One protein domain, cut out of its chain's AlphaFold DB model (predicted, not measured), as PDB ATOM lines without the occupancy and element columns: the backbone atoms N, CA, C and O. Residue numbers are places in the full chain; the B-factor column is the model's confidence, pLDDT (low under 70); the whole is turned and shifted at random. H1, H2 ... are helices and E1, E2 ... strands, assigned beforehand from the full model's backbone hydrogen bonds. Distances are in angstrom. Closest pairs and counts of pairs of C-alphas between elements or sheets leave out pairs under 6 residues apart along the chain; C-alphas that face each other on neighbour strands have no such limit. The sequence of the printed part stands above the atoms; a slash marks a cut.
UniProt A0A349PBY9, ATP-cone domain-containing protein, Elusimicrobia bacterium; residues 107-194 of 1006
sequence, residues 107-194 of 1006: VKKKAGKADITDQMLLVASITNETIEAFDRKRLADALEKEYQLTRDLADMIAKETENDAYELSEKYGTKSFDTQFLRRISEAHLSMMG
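What this domain is: This is residues 107 to 194 of the 1006 residues of the protein "ATP-cone domain-containing protein" of Elusimicrobia bacterium (UniProt A0A349PBY9). A cluster of three helices, in which H2 and H4 each pack at a steep tilt on the long helix H3, has a small sheet of three short strands at one side. Between strands E1 and E2 the backbone makes a loop with the short helix H1, and residues 117 to 122 stick out from the rest. The printed part has 88 residues, with four named helices and three named strands in the order E1, H1, E2, H2, H3, E3, H4, and its class is mostly helix. The sheet runs E2, E1, E3 and is mixed. The whole is only just loose, close to compact, with a radius of gyration of the C-alphas of 14.7 A and spans of 40 by 32 by 21 A.

Where its parts are: E1 is residues 107 to 110, 9.9 A long, and begins at C-alpha 107 at (95.283, 130.051, 108.841). H1 is residues 116 to 120, 6.3 A. E2 is residues 129 to 133, 12.9 A. H2 is residues 136 to 147, 16.1 A. H3, the longest helix, is residues 151 to 172 and measures 31.3 A from C-alpha 151 at (74.460, 128.468, 100.690) to C-alpha 172. E3 is residues 176 to 178, 6.9 A. H4 is residues 179 to 192, 20.3 A, and ends at C-alpha 192 at (76.584, 115.503, 113.266).

How they stand to each other: E1 is the inner strand of the sheet. E1 and E2 are antiparallel at 146 degrees, with N 107 and O 132 at 2.8 A and N 130 and O 109 at 2.8 A, within hydrogen-bond range. E1 and E3 are parallel at 44 degrees, with N 108 and O 177 at 2.9 A. H1 is not on the sheet and touches no helix. H2 and H3 touch, their closest C-alphas being those of Ala 140 and Ala 154, 4.8 A apart; they run opposite ways at a steep tilt of 57 degrees. H3 touches H4 with residues 157 to 165 alone, closest at the C-alphas of Thr 161 and Ser 186, 5.3 A apart. H3 and H4 run opposite ways at a steep tilt of 61 degrees. H2 and H4 are near each other, with 10 pairs of C-alphas within 10 A. H3 only grazes the sheet with residues 165 to 169, and H4 only grazes it with residues 179 to 182. In H1, H2, H3 and H4 every O i to N i+4 pair is within hydrogen-bond range.

The domain as a whole: The two C-alphas farthest apart are those of Leu 121 and Asp 152, 41.7 A. The printed part has no cut and no long link; the link H1 to E2, with 8 residues, is short and the others are tight. The mean pLDDT of the printed part is 75.3, and residues 109 to 130 and residue 194 are under 70.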
ATOM      1  N   VAL A 107      95.195 131.364 109.467       79.81
ATOM      2  CA  VAL A 107      95.283 130.051 108.841       79.81
ATOM      3  C   VAL A 107      96.669 129.888 108.247       79.81
ATOM      4  O   VAL A 107      97.105 130.711 107.441       79.81
ATOM      5  N   LYS A 108      97.351 128.808 108.623       77.94
ATOM      6  CA  LYS A 108      98.613 128.401 108.004       77.94
ATOM      7  C   LYS A 108      98.312 127.647 106.716       77.94
ATOM      8  O   LYS A 108      97.616 126.630 106.733       77.94
ATOM      9  N   LYS A 109      98.826 128.147 105.597       66.81
ATOM     10  CA  LYS A 109      98.582 127.609 104.258       66.81
ATOM     11  C   LYS A 109      99.902 127.331 103.556       66.81
ATOM     12  O   LYS A 109     100.781 128.188 103.523       66.81
ATOM     13  N   LYS A 110     100.011 126.153 102.945       60.81
ATOM     14  CA  LYS A 110     101.158 125.785 102.107       60.81
ATOM     15  C   LYS A 110     101.094 126.516 100.761       60.81
ATOM     16  O   LYS A 110     100.049 126.499 100.106       60.81
ATOM     17  N   ALA A 111     102.193 127.141 100.345       52.16
ATOM     18  CA  ALA A 111     102.312 127.761  99.026       52.16
ATOM     19  C   ALA A 111     102.775 126.741  97.961       52.16
ATOM     20  O   ALA A 111     103.808 126.100  98.125       52.16
ATOM     21  N   GLY A 112     102.026 126.630  96.852       56.62
ATOM     22  CA  GLY A 112     102.425 125.907  95.629       56.62
ATOM     23  C   GLY A 112     101.811 124.511  95.419       56.62
ATOM     24  O   GLY A 112     101.410 123.833  96.364       56.62
ATOM     25  N   LYS A 113     101.740 124.069  94.149       47.22
ATOM     26  CA  LYS A 113     101.565 122.646  93.794       47.22
ATOM     27  C   LYS A 113     102.894 121.951  94.091       47.22
ATOM     28  O   LYS A 113     103.851 122.156  93.354       47.22
ATOM     29  N   ALA A 114     102.957 121.194  95.180       53.19
ATOM     30  CA  ALA A 114     104.143 120.418  95.523       53.19
ATOM     31  C   ALA A 114     104.290 119.227  94.568       53.19
ATOM     32  O   ALA A 114     103.307 118.514  94.336       53.19
ATOM     33  N   ASP A 115     105.498 119.020  94.046       59.78
ATOM     34  CA  ASP A 115     105.848 117.823  93.286       59.78
ATOM     35  C   ASP A 115     105.641 116.565  94.148       59.78
ATOM     36  O   ASP A 115     105.817 116.596  95.368       59.78
ATOM     37  N   ILE A 116     105.222 115.456  93.533       62.91
ATOM     38  CA  ILE A 116     104.938 114.211  94.268       62.91
ATOM     39  C   ILE A 116     106.215 113.689  94.932       62.91
ATOM     40  O   ILE A 116     106.162 113.203  96.063       62.91
ATOM     41  N   THR A 117     107.364 113.843  94.272       58.88
ATOM     42  CA  THR A 117     108.664 113.417  94.800       58.88
ATOM     43  C   THR A 117     109.007 114.187  96.068       58.88
ATOM     44  O   THR A 117     109.343 113.578  97.081       58.88
ATOM     45  N   ASP A 118     108.816 115.506  96.066       60.44
ATOM     46  CA  ASP A 118     109.057 116.359  97.237       60.44
ATOM     47  C   ASP A 118     108.127 116.028  98.412       60.44
ATOM     48  O   ASP A 118     108.528 116.115  99.578       60.44
ATOM     49  N   GLN A 119     106.886 115.620  98.121       60.06
ATOM     50  CA  GLN A 119     105.944 115.147  99.137       60.06
ATOM     51  C   GLN A 119     106.386 113.810  99.746       60.06
ATOM     52  O   GLN A 119     106.292 113.645 100.961       60.06
ATOM     53  N   MET A 120     106.880 112.872  98.929       58.53
ATOM     54  CA  MET A 120     107.354 111.564  99.400       58.53
ATOM     55  C   MET A 120     108.678 111.652 100.161       58.53
ATOM     56  O   MET A 120     108.862 110.943 101.145       58.53
ATOM     57  N   LEU A 121     109.582 112.539  99.741       58.34
ATOM     58  CA  LEU A 121     110.857 112.771 100.423       58.34
ATOM     59  C   LEU A 121     110.702 113.583 101.715       58.34
ATOM     60  O   LEU A 121     111.681 113.776 102.431       58.34
ATOM     61  N   LEU A 122     109.496 114.095 102.002       56.59
ATOM     62  CA  LEU A 122     109.244 115.055 103.083       56.59
ATOM     63  C   LEU A 122     110.158 116.297 102.986       56.59
ATOM     64  O   LEU A 122     110.345 117.016 103.965       56.59
ATOM     65  N   VAL A 123     110.709 116.558 101.792       53.28
ATOM     66  CA  VAL A 123     111.637 117.660 101.483       53.28
ATOM     67  C   VAL A 123     110.887 118.976 101.301       53.28
ATOM     68  O   VAL A 123     111.512 120.033 101.279       53.28
ATOM     69  N   ALA A 124     109.549 118.938 101.253       50.75
ATOM     70  CA  ALA A 124     108.702 120.118 101.367       50.75
ATOM     71  C   ALA A 124     109.022 120.865 102.671       50.75
ATOM     72  O   ALA A 124     108.471 120.597 103.741       50.75
ATOM     73  N   SER A 125     109.950 121.805 102.550       42.50
ATOM     74  CA  SER A 125     110.472 122.632 103.611       42.50
ATOM     75  C   SER A 125     109.325 123.275 104.381       42.50
ATOM     76  O   SER A 125     108.424 123.875 103.789       42.50
ATOM     77  N   ILE A 126     109.439 123.250 105.706       46.44
ATOM     78  CA  ILE A 126     108.653 124.027 106.679       46.44
ATOM     79  C   ILE A 126     108.618 125.543 106.329       46.44
ATOM     80  O   ILE A 126     107.882 126.316 106.928       46.44
ATOM     81  N   THR A 127     109.379 125.999 105.328       46.00
ATOM     82  CA  THR A 127     109.639 127.407 105.015       46.00
ATOM     83  C   THR A 127     108.647 128.087 104.063       46.00
ATOM     84  O   THR A 127     108.766 129.292 103.882       46.00
ATOM     85  N   ASN A 128     107.651 127.389 103.495       53.88
ATOM     86  CA  ASN A 128     106.650 127.992 102.586       53.88
ATOM     87  C   ASN A 128     105.221 128.009 103.165       53.88
ATOM     88  O   ASN A 128     104.231 127.879 102.434       53.88
ATOM     89  N   GLU A 129     105.092 128.151 104.487       61.28
ATOM     90  CA  GLU A 129     103.801 128.398 105.130       61.28
ATOM     91  C   GLU A 129     103.482 129.897 105.128       61.28
ATOM     92  O   GLU A 129     104.089 130.694 105.838       61.28
ATOM     93  N   THR A 130     102.494 130.290 104.329       67.81
ATOM     94  CA  THR A 130     101.894 131.626 104.402       67.81
ATOM     95  C   THR A 130     100.838 131.651 105.501       67.81
ATOM     96  O   THR A 130     100.004 130.746 105.583       67.81
ATOM     97  N   ILE A 131     100.865 132.682 106.342       75.88
ATOM     98  CA  ILE A 131      99.838 132.928 107.355       75.88
ATOM     99  C   ILE A 131      98.837 133.922 106.758       75.88
ATOM    100  O   ILE A 131      99.173 135.080 106.521       75.88
ATOM    101  N   GLU A 132      97.618 133.461 106.492       82.56
ATOM    102  CA  GLU A 132      96.506 134.281 105.989       82.56
ATOM    103  C   GLU A 132      95.477 134.503 107.115       82.56
ATOM    104  O   GLU A 132      95.412 133.729 108.068       82.56
ATOM    105  N   ALA A 133      94.649 135.548 107.038       80.88
ATOM    106  CA  ALA A 133      93.513 135.687 107.955       80.88
ATOM    107  C   ALA A 133      92.465 134.596 107.666       80.88
ATOM    108  O   ALA A 133      92.258 134.234 106.504       80.88
ATOM    109  N   PHE A 134      91.792 134.076 108.697       83.81
ATOM    110  CA  PHE A 134      90.684 133.144 108.485       83.81
ATOM    111  C   PHE A 134      89.549 133.827 107.712       83.81
ATOM    112  O   PHE A 134      89.015 134.849 108.138       83.81
ATOM    113  N   ASP A 135      89.179 133.243 106.573       84.44
ATOM    114  CA  ASP A 135      88.096 133.727 105.724       84.44
ATOM    115  C   ASP A 135      86.919 132.748 105.776       84.44
ATOM    116  O   ASP A 135      86.903 131.709 105.105       84.44
ATOM    117  N   ARG A 136      85.906 133.108 106.571       86.19
ATOM    118  CA  ARG A 136      84.665 132.336 106.694       86.19
ATOM    119  C   ARG A 136      83.958 132.161 105.352       86.19
ATOM    120  O   ARG A 136      83.416 131.090 105.095       86.19
ATOM    121  N   LYS A 137      83.940 133.195 104.502       86.44
ATOM    122  CA  LYS A 137      83.243 133.137 103.211       86.44
ATOM    123  C   LYS A 137      83.906 132.100 102.318       86.44
ATOM    124  O   LYS A 137      83.219 131.263 101.749       86.44
ATOM    125  N   ARG A 138      85.237 132.095 102.283       86.19
ATOM    126  CA  ARG A 138      86.018 131.114 101.530       86.19
ATOM    127  C   ARG A 138      85.810 129.680 102.025       86.19
ATOM    128  O   ARG A 138      85.753 128.768 101.205       86.19
ATOM    129  N   LEU A 139      85.680 129.469 103.338       86.81
ATOM    130  CA  LEU A 139      85.321 128.157 103.886       86.81
ATOM    131  C   LEU A 139      83.905 127.740 103.456       86.81
ATOM    132  O   LEU A 139      83.722 126.610 103.014       86.81
ATOM    133  N   ALA A 140      82.926 128.644 103.530       88.31
ATOM    134  CA  ALA A 140      81.563 128.374 103.076       88.31
ATOM    135  C   ALA A 140      81.506 128.055 101.570       88.31
ATOM    136  O   ALA A 140      80.892 127.064 101.192       88.31
ATOM    137  N   ASP A 141      82.214 128.814 100.726       89.19
ATOM    138  CA  ASP A 141      82.319 128.559  99.280       89.19
ATOM    139  C   ASP A 141      82.887 127.151  99.002       89.19
ATOM    140  O   ASP A 141      82.419 126.436  98.111       89.19
ATOM    141  N   ALA A 142      83.889 126.728  99.782       85.31
ATOM    142  CA  ALA A 142      84.467 125.391  99.678       85.31
ATOM    143  C   ALA A 142      83.474 124.299 100.112       85.31
ATOM    144  O   ALA A 142      83.313 123.304  99.408       85.31
ATOM    145  N   LEU A 143      82.773 124.487 101.236       85.75
ATOM    146  CA  LEU A 143      81.781 123.531 101.739       85.75
ATOM    147  C   LEU A 143      80.586 123.380 100.784       85.75
ATOM    148  O   LEU A 143      80.153 122.260 100.523       85.75
ATOM    149  N   GLU A 144      80.096 124.488 100.228       86.38
ATOM    150  CA  GLU A 144      79.029 124.525  99.224       86.38
ATOM    151  C   GLU A 144      79.406 123.699  97.992       86.38
ATOM    152  O   GLU A 144      78.678 122.784  97.603       86.38
ATOM    153  N   LYS A 145      80.590 123.957  97.423       83.38
ATOM    154  CA  LYS A 145      81.066 123.254  96.227       83.38
ATOM    155  C   LYS A 145      81.339 121.772  96.481       83.38
ATOM    156  O   LYS A 145      81.007 120.934  95.646       83.38
ATOM    157  N   GLU A 146      81.991 121.444  97.591       80.50
ATOM    158  CA  GLU A 146      82.485 120.086  97.833       80.50
ATOM    159  C   GLU A 146      81.412 119.119  98.334       80.50
ATOM    160  O   GLU A 146      81.452 117.937  97.988       80.50
ATOM    161  N   TYR A 147      80.454 119.606  99.125       80.50
ATOM    162  CA  TYR A 147      79.379 118.789  99.696       80.50
ATOM    163  C   TYR A 147      78.014 119.053  99.050       80.50
ATOM    164  O   TYR A 147      77.031 118.451  99.473       80.50
ATOM    165  N   GLN A 148      77.953 119.908  98.019       81.38
ATOM    166  CA  GLN A 148      76.720 120.279  97.307       81.38
ATOM    167  C   GLN A 148      75.634 120.800  98.265       81.38
ATOM    168  O   GLN A 148      74.461 120.441  98.166       81.38
ATOM    169  N   LEU A 149      76.044 121.618  99.237       83.44
ATOM    170  CA  LEU A 149      75.153 122.178 100.256       83.44
ATOM    171  C   LEU A 149      74.429 123.410  99.721       83.44
ATOM    172  O   LEU A 149      74.915 124.090  98.823       83.44
ATOM    173  N   THR A 150      73.300 123.760 100.336       86.44
ATOM    174  CA  THR A 150      72.731 125.097 100.144       86.44
ATOM    175  C   THR A 150      73.647 126.148 100.764       86.44
ATOM    176  O   THR A 150      74.321 125.893 101.769       86.44
ATOM    177  N   ARG A 151      73.635 127.360 100.202       87.75
ATOM    178  CA  ARG A 151      74.460 128.468 100.690       87.75
ATOM    179  C   ARG A 151      74.274 128.740 102.183       87.75
ATOM    180  O   ARG A 151      75.250 128.850 102.919       87.75
ATOM    181  N   ASP A 152      73.023 128.769 102.634       79.88
ATOM    182  CA  ASP A 152      72.674 129.017 104.036       79.88
ATOM    183  C   ASP A 152      73.274 127.974 104.988       79.88
ATOM    184  O   ASP A 152      73.687 128.306 106.102       79.88
ATOM    185  N   LEU A 153      73.328 126.712 104.558       80.88
ATOM    186  CA  LEU A 153      73.887 125.620 105.346       80.88
ATOM    187  C   LEU A 153      75.419 125.674 105.367       80.88
ATOM    188  O   LEU A 153      76.026 125.487 106.422       80.88
ATOM    189  N   ALA A 154      76.043 125.990 104.232       85.69
ATOM    190  CA  ALA A 154      77.488 126.166 104.141       85.69
ATOM    191  C   ALA A 154      77.981 127.346 104.998       85.69
ATOM    192  O   ALA A 154      78.948 127.199 105.749       85.69
ATOM    193  N   ASP A 155      77.286 128.489 104.957       84.19
ATOM    194  CA  ASP A 155      77.593 129.652 105.797       84.19
ATOM    195  C   ASP A 155      77.394 129.347 107.292       84.19
ATOM    196  O   ASP A 155      78.180 129.802 108.127       84.19
ATOM    197  N   MET A 156      76.378 128.546 107.641       81.69
ATOM    198  CA  MET A 156      76.149 128.093 109.016       81.69
ATOM    199  C   MET A 156      77.313 127.238 109.525       81.69
ATOM    200  O   MET A 156      77.871 127.540 110.575       81.69
ATOM    201  N   ILE A 157      77.727 126.218 108.771       84.75
ATOM    202  CA  ILE A 157      78.822 125.320 109.171       84.75
ATOM    203  C   ILE A 157      80.159 126.064 109.225       84.75
ATOM    204  O   ILE A 157      80.948 125.854 110.148       84.75
ATOM    205  N   ALA A 158      80.418 126.965 108.274       86.62
ATOM    206  CA  ALA A 158      81.623 127.787 108.288       86.62
ATOM    207  C   ALA A 158      81.677 128.694 109.527       86.62
ATOM    208  O   ALA A 158      82.745 128.875 110.111       86.62
ATOM    209  N   LYS A 159      80.524 129.222 109.959       84.50
ATOM    210  CA  LYS A 159      80.401 129.989 111.202       84.50
ATOM    211  C   LYS A 159      80.640 129.123 112.442       84.50
ATOM    212  O   LYS A 159      81.380 129.539 113.322       84.50
ATOM    213  N   GLU A 160      80.068 127.923 112.506       81.00
ATOM    214  CA  GLU A 160      80.325 127.004 113.628       81.00
ATOM    215  C   GLU A 160      81.792 126.588 113.709       81.00
ATOM    216  O   GLU A 160      82.370 126.528 114.788       81.00
ATOM    217  N   THR A 161      82.420 126.388 112.554       86.75
ATOM    218  CA  THR A 161      83.851 126.091 112.475       86.75
ATOM    219  C   THR A 161      84.696 127.236 113.032       86.75
ATOM    220  O   THR A 161      85.650 126.994 113.767       86.75
ATOM    221  N   GLU A 162      84.349 128.481 112.687       84.31
ATOM    222  CA  GLU A 162      85.003 129.688 113.207       84.31
ATOM    223  C   GLU A 162      84.886 129.779 114.734       84.31
ATOM    224  O   GLU A 162      85.873 130.060 115.415       84.31
ATOM    225  N   ASN A 163      83.694 129.500 115.268       79.44
ATOM    226  CA  ASN A 163      83.410 129.560 116.698       79.44
ATOM    227  C   ASN A 163      84.197 128.508 117.484       79.44
ATOM    228  O   ASN A 163      84.894 128.856 118.435       79.44
ATOM    229  N   ASP A 164      84.157 127.246 117.053       81.69
ATOM    230  CA  ASP A 164      84.899 126.166 117.708       81.69
ATOM    231  C   ASP A 164      86.415 126.421 117.644       81.69
ATOM    232  O   ASP A 164      87.128 126.238 118.632       81.69
ATOM    233  N   ALA A 165      86.928 126.903 116.505       82.38
ATOM    234  CA  ALA A 165      88.336 127.273 116.375       82.38
ATOM    235  C   ALA A 165      88.723 128.406 117.338       82.38
ATOM    236  O   ALA A 165      89.799 128.371 117.937       82.38
ATOM    237  N   TYR A 166      87.848 129.395 117.526       79.88
ATOM    238  CA  TYR A 166      88.065 130.473 118.487       79.88
ATOM    239  C   TYR A 166      88.058 129.972 119.940       79.88
ATOM    240  O   TYR A 166      88.952 130.322 120.707       79.88
ATOM    241  N   GLU A 167      87.107 129.118 120.321       76.69
ATOM    242  CA  GLU A 167      87.055 128.543 121.673       76.69
ATOM    243  C   GLU A 167      88.305 127.713 121.986       76.69
ATOM    244  O   GLU A 167      88.896 127.828 123.063       76.69
ATOM    245  N   LEU A 168      88.763 126.920 121.016       80.00
ATOM    246  CA  LEU A 168      90.019 126.181 121.118       80.00
ATOM    247  C   LEU A 168      91.221 127.133 121.208       80.00
ATOM    248  O   LEU A 168      92.171 126.853 121.941       80.00
ATOM    249  N   SER A 169      91.169 128.276 120.522       79.88
ATOM    250  CA  SER A 169      92.193 129.319 120.608       79.88
ATOM    251  C   SER A 169      92.307 129.914 122.011       79.88
ATOM    252  O   SER A 169      93.417 130.008 122.535       79.88
ATOM    253  N   GLU A 170      91.186 130.263 122.647       76.56
ATOM    254  CA  GLU A 170      91.179 130.777 124.023       76.56
ATOM    255  C   GLU A 170      91.621 129.711 125.030       76.56
ATOM    256  O   GLU A 170      92.407 130.000 125.932       76.56
ATOM    257  N   LYS A 171      91.163 128.468 124.854       77.38
ATOM    258  CA  LYS A 171      91.455 127.370 125.782       77.38
ATOM    259  C   LYS A 171      92.916 126.921 125.747       77.38
ATOM    260  O   LYS A 171      93.463 126.564 126.788       77.38
ATOM    261  N   TYR A 172      93.531 126.905 124.566       79.31
ATOM    262  CA  TYR A 172      94.868 126.339 124.351       79.31
ATOM    263  C   TYR A 172      95.922 127.375 123.920       79.31
ATOM    264  O   TYR A 172      97.067 127.013 123.662       79.31
ATOM    265  N   GLY A 173      95.565 128.660 123.821       77.50
ATOM    266  CA  GLY A 173      96.489 129.764 123.526       77.50
ATOM    267  C   GLY A 173      96.993 129.851 122.077       77.50
ATOM    268  O   GLY A 173      97.916 130.613 121.799       77.50
ATOM    269  N   THR A 174      96.417 129.094 121.135       79.00
ATOM    270  CA  THR A 174      96.866 129.044 119.728       79.00
ATOM    271  C   THR A 174      95.930 129.831 118.814       79.00
ATOM    272  O   THR A 174      94.765 129.475 118.687       79.00
ATOM    273  N   LYS A 175      96.415 130.882 118.136       77.12
ATOM    274  CA  LYS A 175      95.610 131.710 117.199       77.12
ATOM    275  C   LYS A 175      95.750 131.331 115.722       77.12
ATOM    276  O   LYS A 175      95.007 131.844 114.887       77.12
ATOM    277  N   SER A 176      96.708 130.462 115.404       80.31
ATOM    278  CA  SER A 176      97.013 130.033 114.040       80.31
ATOM    279  C   SER A 176      96.731 128.549 113.883       80.31
ATOM    280  O   SER A 176      97.466 127.727 114.432       80.31
ATOM    281  N   PHE A 177      95.706 128.210 113.110       83.12
ATOM    282  CA  PHE A 177      95.339 126.825 112.825       83.12
ATOM    283  C   PHE A 177      95.781 126.427 111.420       83.12
ATOM    284  O   PHE A 177      95.824 127.255 110.510       83.12
ATOM    285  N   ASP A 178      96.113 125.157 111.223       80.38
ATOM    286  CA  ASP A 178      96.314 124.635 109.878       80.38
ATOM    287  C   ASP A 178      94.964 124.430 109.163       80.38
ATOM    288  O   ASP A 178      93.901 124.289 109.782       80.38
ATOM    289  N   THR A 179      94.991 124.423 107.830       76.25
ATOM    290  CA  THR A 179      93.779 124.230 107.020       76.25
ATOM    291  C   THR A 179      93.091 122.883 107.269       76.25
ATOM    292  O   THR A 179      91.874 122.804 107.121       76.25
ATOM    293  N   GLN A 180      93.828 121.822 107.625       74.88
ATOM    294  CA  GLN A 180      93.247 120.493 107.861       74.88
ATOM    295  C   GLN A 180      92.518 120.412 109.207       74.88
ATOM    296  O   GLN A 180      91.509 119.722 109.317       74.88
ATOM    297  N   PHE A 181      92.986 121.132 110.219       80.12
ATOM    298  CA  PHE A 181      92.372 121.209 111.533       80.12
ATOM    299  C   PHE A 181      91.010 121.892 111.458       80.12
ATOM    300  O   PHE A 181      90.006 121.320 111.877       80.12
ATOM    301  N   LEU A 182      90.955 123.068 110.824       83.31
ATOM    302  CA  LEU A 182      89.696 123.774 110.576       83.31
ATOM    303  C   LEU A 182      88.745 122.928 109.727       83.31
ATOM    304  O   LEU A 182      87.553 122.851 110.011       83.31
ATOM    305  N   ARG A 183      89.288 122.213 108.736       82.31
ATOM    306  CA  ARG A 183      88.516 121.273 107.927       82.31
ATOM    307  C   ARG A 183      87.905 120.147 108.767       82.31
ATOM    308  O   ARG A 183      86.731 119.849 108.586       82.31
ATOM    309  N   ARG A 184      88.651 119.558 109.706       80.44
ATOM    310  CA  ARG A 184      88.149 118.508 110.612       80.44
ATOM    311  C   ARG A 184      87.015 118.995 111.507       80.44
ATOM    312  O   ARG A 184      86.075 118.242 111.740       80.44
ATOM    313  N   ILE A 185      87.080 120.241 111.974       84.31
ATOM    314  CA  ILE A 185      85.987 120.857 112.733       84.31
ATOM    315  C   ILE A 185      84.737 120.973 111.845       84.31
ATOM    316  O   ILE A 185      83.670 120.503 112.235       84.31
ATOM    317  N   SER A 186      84.860 121.503 110.621       86.06
ATOM    318  CA  SER A 186      83.727 121.569 109.680       86.06
ATOM    319  C   SER A 186      83.141 120.190 109.363       86.06
ATOM    320  O   SER A 186      81.925 120.025 109.287       86.06
ATOM    321  N   GLU A 187      83.999 119.185 109.191       83.75
ATOM    322  CA  GLU A 187      83.599 117.799 108.938       83.75
ATOM    323  C   GLU A 187      82.890 117.161 110.140       83.75
ATOM    324  O   GLU A 187      81.947 116.394 109.951       83.75
ATOM    325  N   ALA A 188      83.263 117.508 111.373       81.06
ATOM    326  CA  ALA A 188      82.533 117.067 112.558       81.06
ATOM    327  C   ALA A 188      81.085 117.589 112.550       81.06
ATOM    328  O   ALA A 188      80.155 116.804 112.743       81.06
ATOM    329  N   HIS A 189      80.881 118.872 112.226       81.75
ATOM    330  CA  HIS A 189      79.542 119.467 112.089       81.75
ATOM    331  C   HIS A 189      78.721 118.807 110.980       81.75
ATOM    332  O   HIS A 189      77.573 118.422 111.203       81.75
ATOM    333  N   LEU A 190      79.321 118.596 109.803       82.19
ATOM    334  CA  LEU A 190      78.689 117.856 108.703       82.19
ATOM    335  C   LEU A 190      78.253 116.452 109.147       82.19
ATOM    336  O   LEU A 190      77.113 116.047 108.911       82.19
ATOM    337  N   SER A 191      79.131 115.727 109.845       76.75
ATOM    338  CA  SER A 191      78.839 114.384 110.344       76.75
ATOM    339  C   SER A 191      77.707 114.382 111.372       76.75
ATOM    340  O   SER A 191      76.860 113.491 111.334       76.75
ATOM    341  N   MET A 192      77.658 115.366 112.274       74.56
ATOM    342  CA  MET A 192      76.584 115.503 113.266       74.56
ATOM    343  C   MET A 192      75.227 115.784 112.611       74.56
ATOM    344  O   MET A 192      74.201 115.306 113.086       74.56
ATOM    345  N   MET A 193      75.221 116.477 111.472       73.62
ATOM    346  CA  MET A 193      74.026 116.685 110.650       73.62
ATOM    347  C   MET A 193      73.624 115.447 109.828       73.62
ATOM    348  O   MET A 193      72.566 115.440 109.191       73.62
ATOM    349  N   GLY A 194      74.429 114.380 109.843       69.00
ATOM    350  CA  GLY A 194      74.234 113.183 109.023       69.00
ATOM    351  C   GLY A 194      74.585 113.397 107.549       69.00
ATOM    352  O   GLY A 194      74.033 112.711 106.691       69.00
TER     353      GLY A 194